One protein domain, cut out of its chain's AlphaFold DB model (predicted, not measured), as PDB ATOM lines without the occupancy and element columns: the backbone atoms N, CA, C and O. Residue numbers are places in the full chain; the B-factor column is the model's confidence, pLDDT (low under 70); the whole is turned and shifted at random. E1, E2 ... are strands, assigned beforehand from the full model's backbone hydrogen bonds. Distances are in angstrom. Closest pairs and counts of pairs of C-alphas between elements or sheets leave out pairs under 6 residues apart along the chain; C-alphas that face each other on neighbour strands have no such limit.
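What this domain is: This is residues 12 to 63 of the 138 residues of the protein "EGF-like domain-containing protein" of Araneus ventricosus (UniProt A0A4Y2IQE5). Three two-stranded hairpins follow one another along the printed part: E3 and E4 make the middle one, E5 and E6 pack on it, and E1 and E2 reach it near Lys 17 and Cys 28, with the turn of this first hairpin at one end of the domain. The contact of the first hairpin with the middle one is slight, and it is apart from E5 and E6. The printed part has 52 residues, with no named helix and six named strands, E1 to E6 in that order, paired as three separate antiparallel sheets of two; the class is all strand. The whole is compact, with a radius of gyration of the C-alphas of 11.2 A, and spans 36 by 24 by 13 A.

How they stand to each other: E1, residues 17 to 21, and E2, residues 24 to 28, form a hairpin, antiparallel at 147 degrees, with N 24 and O 21 3.2 A apart and N 26 and O 19 3.3 A apart, both within hydrogen-bond range. E3, residues 34 to 39, and E4, residues 45 to 49, form the next hairpin at 160 degrees, with N 35 and O 48 at 2.8 A and N 38 and O 46 at 2.9 A. The closest C-alphas of E2 and E3 are those of Cys 28 and Cys 37, 6.0 A apart; those of E1 and E3 are Lys 17 and Cys 37, 7.1 A. E5, residues 53 to 56, and E6, residues 59 to 62, form the last hairpin at 136 degrees, with N 54 and O 61 at 2.8 A. The closest C-alphas of E4 and E6 are those of Cys 49 and Cys 60, 5.6 A apart, and those of E4 and E5 are Cys 47 and His 55, 6.3 A. E3 and E5 are only just apart, with their closest C-alphas 8.4 A from each other.

Where its parts are: E1 begins at C-alpha 17, (127.458, 134.562, 110.656), and is 12.6 A long from first to last C-alpha. E2 is 12.5 A long, E3, the longest strand by residues, 14.2 A, and E4 12.7 A; C-alpha 34, where E3 begins, is at (119.646, 130.213, 103.363). E5 is 9.1 A and E6 9.8 A long, and E6 ends at C-alpha 62, (110.220, 125.329, 101.188).

The domain as a whole: The two C-alphas farthest apart are those of Glu 23 and Ile 63, 36.5 A. The printed part has no cut, and the five links between strands are tight. The mean pLDDT of the printed part is 78.6; residues 12 to 26 are under 70, and E1 has a mean of 57.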
ATOM      1  N   CYS A  12     126.792 120.004 104.443       41.81
ATOM      2  CA  CYS A  12     126.776 121.446 104.193       41.81
ATOM      3  C   CYS A  12     126.286 122.197 105.449       41.81
ATOM      4  O   CYS A  12     125.083 122.327 105.673       41.81
ATOM      5  N   GLN A  13     127.207 122.639 106.312       45.88
ATOM      6  CA  GLN A  13     126.865 123.428 107.496       45.88
ATOM      7  C   GLN A  13     126.320 124.798 107.076       45.88
ATOM      8  O   GLN A  13     126.889 125.495 106.233       45.88
ATOM      9  N   THR A  14     125.201 125.179 107.689       50.91
ATOM     10  CA  THR A  14     124.579 126.497 107.563       50.91
ATOM     11  C   THR A  14     125.619 127.600 107.786       50.91
ATOM     12  O   THR A  14     126.521 127.481 108.615       50.91
ATOM     13  N   ARG A  15     125.539 128.695 107.020       52.03
ATOM     14  CA  ARG A  15     126.498 129.806 107.107       52.03
ATOM     15  C   ARG A  15     126.268 130.600 108.399       52.03
ATOM     16  O   ARG A  15     125.645 131.660 108.365       52.03
ATOM     17  N   VAL A  16     126.778 130.103 109.525       54.50
ATOM     18  CA  VAL A  16     126.727 130.795 110.818       54.50
ATOM     19  C   VAL A  16     127.538 132.088 110.706       54.50
ATOM     20  O   VAL A  16     128.767 132.075 110.632       54.50
ATOM     21  N   LYS A  17     126.843 133.229 110.638       59.69
ATOM     22  CA  LYS A  17     127.458 134.562 110.656       59.69
ATOM     23  C   LYS A  17     127.231 135.209 112.011       59.69
ATOM     24  O   LYS A  17     126.103 135.305 112.480       59.69
ATOM     25  N   TRP A  18     128.310 135.698 112.603       58.31
ATOM     26  CA  TRP A  18     128.279 136.409 113.875       58.31
ATOM     27  C   TRP A  18     128.292 137.912 113.619       58.31
ATOM     28  O   TRP A  18     129.158 138.411 112.899       58.31
ATOM     29  N   PHE A  19     127.343 138.635 114.209       59.03
ATOM     30  CA  PHE A  19     127.295 140.095 114.156       59.03
ATOM     31  C   PHE A  19     127.566 140.671 115.549       59.03
ATOM     32  O   PHE A  19     126.978 140.215 116.533       59.03
ATOM     33  N   LYS A  20     128.457 141.668 115.637       54.62
ATOM     34  CA  LYS A  20     128.658 142.468 116.853       54.62
ATOM     35  C   LYS A  20     127.682 143.647 116.820       54.62
ATOM     36  O   LYS A  20     127.887 144.591 116.066       54.62
ATOM     37  N   SER A  21     126.637 143.583 117.639       55.59
ATOM     38  CA  SER A  21     125.788 144.726 117.990       55.59
ATOM     39  C   SER A  21     126.076 145.035 119.448       55.59
ATOM     40  O   SER A  21     125.761 144.174 120.263       55.59
ATOM     41  N   THR A  22     126.678 146.193 119.752       61.22
ATOM     42  CA  THR A  22     126.813 146.753 121.118       61.22
ATOM     43  C   THR A  22     127.014 145.669 122.194       61.22
ATOM     44  O   THR A  22     126.062 145.227 122.833       61.22
ATOM     45  N   GLU A  23     128.248 145.168 122.301       60.94
ATOM     46  CA  GLU A  23     128.715 144.192 123.309       60.94
ATOM     47  C   GLU A  23     128.131 142.767 123.317       60.94
ATOM     48  O   GLU A  23     128.739 141.888 123.925       60.94
ATOM     49  N   THR A  24     127.068 142.444 122.569       62.44
ATOM     50  CA  THR A  24     126.540 141.063 122.488       62.44
ATOM     51  C   THR A  24     126.812 140.399 121.133       62.44
ATOM     52  O   THR A  24     126.429 140.901 120.073       62.44
ATOM     53  N   LYS A  25     127.449 139.218 121.152       69.94
ATOM     54  CA  LYS A  25     127.595 138.333 119.982       69.94
ATOM     55  C   LYS A  25     126.244 137.668 119.705       69.94
ATOM     56  O   LYS A  25     125.825 136.807 120.470       69.94
ATOM     57  N   ARG A  26     125.557 138.062 118.627       67.44
ATOM     58  CA  ARG A  26     124.262 137.467 118.244       67.44
ATOM     59  C   ARG A  26     124.438 136.403 117.167       67.44
ATOM     60  O   ARG A  26     125.145 136.623 116.180       67.44
ATOM     61  N   GLU A  27     123.779 135.269 117.363       73.19
ATOM     62  CA  GLU A  27     123.782 134.144 116.430       73.19
ATOM     63  C   GLU A  27     122.797 134.378 115.278       73.19
ATOM     64  O   GLU A  27     121.667 134.808 115.494       73.19
ATOM     65  N   CYS A  28     123.212 134.120 114.037       77.75
ATOM     66  CA  CYS A  28     122.391 134.314 112.838       77.75
ATOM     67  C   CYS A  28     122.173 132.962 112.146       77.75
ATOM     68  O   CYS A  28     122.921 132.603 111.237       77.75
ATOM     69  N   ASN A  29     121.149 132.221 112.585       83.44
ATOM     70  CA  ASN A  29     120.781 130.919 112.023       83.44
ATOM     71  C   ASN A  29     119.450 131.004 111.274       83.44
ATOM     72  O   ASN A  29     118.400 131.181 111.885       83.44
ATOM     73  N   CYS A  30     119.515 130.851 109.953       86.94
ATOM     74  CA  CYS A  30     118.353 130.809 109.059       86.94
ATOM     75  C   CYS A  30     117.980 129.383 108.619       86.94
ATOM     76  O   CYS A  30     117.064 129.212 107.818       86.94
ATOM     77  N   GLY A  31     118.674 128.368 109.147       87.44
ATOM     78  CA  GLY A  31     118.494 126.972 108.750       87.44
ATOM     79  C   GLY A  31     119.097 126.653 107.378       87.44
ATOM     80  O   GLY A  31     119.922 127.406 106.855       87.44
ATOM     81  N   ALA A  32     118.716 125.502 106.827       88.44
ATOM     82  CA  ALA A  32     119.100 125.087 105.480       88.44
ATOM     83  C   ALA A  32     118.454 125.988 104.411       88.44
ATOM     84  O   ALA A  32     117.452 126.650 104.676       88.44
ATOM     85  N   ASN A  33     119.024 126.001 103.202       90.62
ATOM     86  CA  ASN A  33     118.518 126.778 102.057       90.62
ATOM     87  C   ASN A  33     118.505 128.303 102.286       90.62
ATOM     88  O   ASN A  33     117.680 129.040 101.739       90.62
ATOM     89  N   SER A  34     119.410 128.787 103.145       91.06
ATOM     90  CA  SER A  34     119.646 130.213 103.363       91.06
ATOM     91  C   SER A  34     120.911 130.676 102.633       91.06
ATOM     92  O   SER A  34     122.010 130.195 102.917       91.06
ATOM     93  N   LEU A  35     120.776 131.676 101.762       89.88
ATOM     94  CA  LEU A  35     121.876 132.330 101.043       89.88
ATOM     95  C   LEU A  35     122.675 133.282 101.947       89.88
ATOM     96  O   LEU A  35     123.911 133.377 101.889       89.88
ATOM     97  N   SER A  36     121.968 134.047 102.784       86.56
ATOM     98  CA  SER A  36     122.586 134.998 103.711       86.56
ATOM     99  C   SER A  36     121.664 135.373 104.865       86.56
ATOM    100  O   SER A  36     120.450 135.397 104.701       86.56
ATOM    101  N   CYS A  37     122.260 135.761 105.989       85.75
ATOM    102  CA  CYS A  37     121.565 136.256 107.172       85.75
ATOM    103  C   CYS A  37     122.057 137.674 107.502       85.75
ATOM    104  O   CYS A  37     123.263 137.941 107.418       85.75
ATOM    105  N   SER A  38     121.144 138.586 107.837       84.19
ATOM    106  CA  SER A  38     121.443 139.962 108.250       84.19
ATOM    107  C   SER A  38     120.477 140.453 109.331       84.19
ATOM    108  O   SER A  38     119.433 139.853 109.571       84.19
ATOM    109  N   TYR A  39     120.831 141.553 109.995       81.62
ATOM    110  CA  TYR A  39     120.005 142.184 111.024       81.62
ATOM    111  C   TYR A  39     119.615 143.602 110.606       81.62
ATOM    112  O   TYR A  39     120.435 144.346 110.066       81.62
ATOM    113  N   ARG A  40     118.364 143.993 110.868       84.12
ATOM    114  CA  ARG A  40     117.947 145.404 110.843       84.12
ATOM    115  C   ARG A  40     118.428 146.113 112.116       84.12
ATOM    116  O   ARG A  40     118.704 145.463 113.120       84.12
ATOM    117  N   ARG A  41     118.479 147.455 112.103       82.94
ATOM    118  CA  ARG A  41     118.896 148.266 113.274       82.94
ATOM    119  C   ARG A  41     118.037 148.028 114.521       82.94
ATOM    120  O   ARG A  41     118.536 148.135 115.629       82.94
ATOM    121  N   ASN A  42     116.770 147.666 114.335       84.25
ATOM    122  CA  ASN A  42     115.846 147.292 115.408       84.25
ATOM    123  C   ASN A  42     116.074 145.860 115.947       84.25
ATOM    124  O   ASN A  42     115.283 145.374 116.747       84.25
ATOM    125  N   GLY A  43     117.104 145.151 115.476       78.06
ATOM    126  CA  GLY A  43     117.409 143.782 115.884       78.06
ATOM    127  C   GLY A  43     116.611 142.692 115.164       78.06
ATOM    128  O   GLY A  43     116.824 141.519 115.461       78.06
ATOM    129  N   THR A  44     115.735 143.020 114.203       82.38
ATOM    130  CA  THR A  44     115.005 142.004 113.423       82.38
ATOM    131  C   THR A  44     115.963 141.203 112.539       82.38
ATOM    132  O   THR A  44     116.713 141.784 111.749       82.38
ATOM    133  N   ARG A  45     115.903 139.870 112.637       83.62
ATOM    134  CA  ARG A  45     116.655 138.936 111.788       83.62
ATOM    135  C   ARG A  45     116.013 138.824 110.403       83.62
ATOM    136  O   ARG A  45     114.806 138.622 110.290       83.62
ATOM    137  N   ILE A  46     116.823 138.937 109.356       85.25
ATOM    138  CA  ILE A  46     116.431 138.757 107.957       85.25
ATOM    139  C   ILE A  46     117.226 137.601 107.366       85.25
ATOM    140  O   ILE A  46     118.457 137.609 107.383       85.25
ATOM    141  N   CYS A  47     116.509 136.663 106.756       89.25
ATOM    142  CA  CYS A  47     117.078 135.577 105.977       89.25
ATOM    143  C   CYS A  47     116.812 135.816 104.488       89.25
ATOM    144  O   CYS A  47     115.668 136.018 104.083       89.25
ATOM    145  N   LYS A  48     117.865 135.790 103.665       91.25
ATOM    146  CA  LYS A  48     117.726 135.600 102.216       91.25
ATOM    147  C   LYS A  48     117.746 134.103 101.951       91.25
ATOM    148  O   LYS A  48     118.730 133.456 102.308       91.25
ATOM    149  N   CYS A  49     116.683 133.592 101.352       91.31
ATOM    150  CA  CYS A  49     116.504 132.172 101.079       91.31
ATOM    151  C   CYS A  49     116.819 131.841  99.618       91.31
ATOM    152  O   CYS A  49     116.781 132.729  98.763       91.31
ATOM    153  N   ASP A  50     117.160 130.581  99.366       92.38
ATOM    154  CA  ASP A  50     117.345 130.026  98.026       92.38
ATOM    155  C   ASP A  50     116.034 130.008  97.221       92.38
ATOM    156  O   ASP A  50     114.936 130.167  97.761       92.38
ATOM    157  N   PHE A  51     116.146 129.809  95.905       91.50
ATOM    158  CA  PHE A  51     114.983 129.678  95.026       91.50
ATOM    159  C   PHE A  51     114.086 128.512  95.476       91.50
ATOM    160  O   PHE A  51     114.575 127.419  95.754       91.50
ATOM    161  N   GLY A  52     112.772 128.746  95.551       91.62
ATOM    162  CA  GLY A  52     111.815 127.770  96.083       91.62
ATOM    163  C   GLY A  52     111.662 127.778  97.608       91.62
ATOM    164  O   GLY A  52     110.915 126.954  98.133       91.62
ATOM    165  N   TYR A  53     112.301 128.718  98.316       92.56
ATOM    166  CA  TYR A  53     112.193 128.881  99.767       92.56
ATOM    167  C   TYR A  53     111.762 130.301 100.154       92.56
ATOM    168  O   TYR A  53     112.169 131.290  99.543       92.56
ATOM    169  N   ILE A  54     110.961 130.412 101.213       91.00
ATOM    170  CA  ILE A  54     110.497 131.681 101.789       91.00
ATOM    171  C   ILE A  54     110.880 131.797 103.261       91.00
ATOM    172  O   ILE A  54     111.086 130.805 103.956       91.00
ATOM    173  N   HIS A  55     110.979 133.034 103.743       90.38
ATOM    174  CA  HIS A  55     111.277 133.303 105.142       90.38
ATOM    175  C   HIS A  55     110.013 133.138 105.998       90.38
ATOM    176  O   HIS A  55     109.079 133.934 105.892       90.38
ATOM    177  N   THR A  56     110.003 132.134 106.872       89.06
ATOM    178  CA  THR A  56     108.884 131.814 107.767       89.06
ATOM    179  C   THR A  56     109.427 131.503 109.157       89.06
ATOM    180  O   THR A  56     110.354 130.710 109.303       89.06
ATOM    181  N   ASN A  57     108.887 132.157 110.190       87.69
ATOM    182  CA  ASN A  57     109.279 131.960 111.594       87.69
ATOM    183  C   ASN A  57     110.799 132.025 111.854       87.69
ATOM    184  O   ASN A  57     111.325 131.334 112.722       87.69
ATOM    185  N   GLY A  58     111.523 132.858 111.101       86.38
ATOM    186  CA  GLY A  58     112.968 133.024 111.261       86.38
ATOM    187  C   GLY A  58     113.832 132.034 110.474       86.38
ATOM    188  O   GLY A  58     115.055 132.116 110.591       86.38
ATOM    189  N   TYR A  59     113.244 131.131 109.691       89.69
ATOM    190  CA  TYR A  59     113.948 130.114 108.906       89.69
ATOM    191  C   TYR A  59     113.532 130.167 107.434       89.69
ATOM    192  O   TYR A  59     112.517 130.771 107.086       89.69
ATOM    193  N   CYS A  60     114.326 129.552 106.562       91.12
ATOM    194  CA  CYS A  60     113.952 129.340 105.168       91.12
ATOM    195  C   CYS A  60     113.144 128.041 105.042       91.12
ATOM    196  O   CYS A  60     113.680 126.953 105.234       91.12
ATOM    197  N   SER A  61     111.852 128.163 104.733       92.31
ATOM    198  CA  SER A  61     110.936 127.038 104.520       92.31
ATOM    199  C   SER A  61     110.652 126.861 103.037       92.31
ATOM    200  O   SER A  61     110.490 127.853 102.324       92.31
ATOM    201  N   ALA A  62     110.587 125.616 102.569       92.31
ATOM    202  CA  ALA A  62     110.220 125.329 101.188       92.31
ATOM    203  C   ALA A  62     108.803 125.849 100.915       92.31
ATOM    204  O   ALA A  62     107.909 125.688 101.745       92.31
ATOM    205  N   ILE A  63     108.601 126.482  99.759       93.31
ATOM    206  CA  ILE A  63     107.275 126.935  99.317       93.31
ATOM    207  C   ILE A  63     106.395 125.708  99.024       93.31
ATOM    208  O   ILE A  63     105.225 125.665  99.398       93.31
TER     209      ILE A  63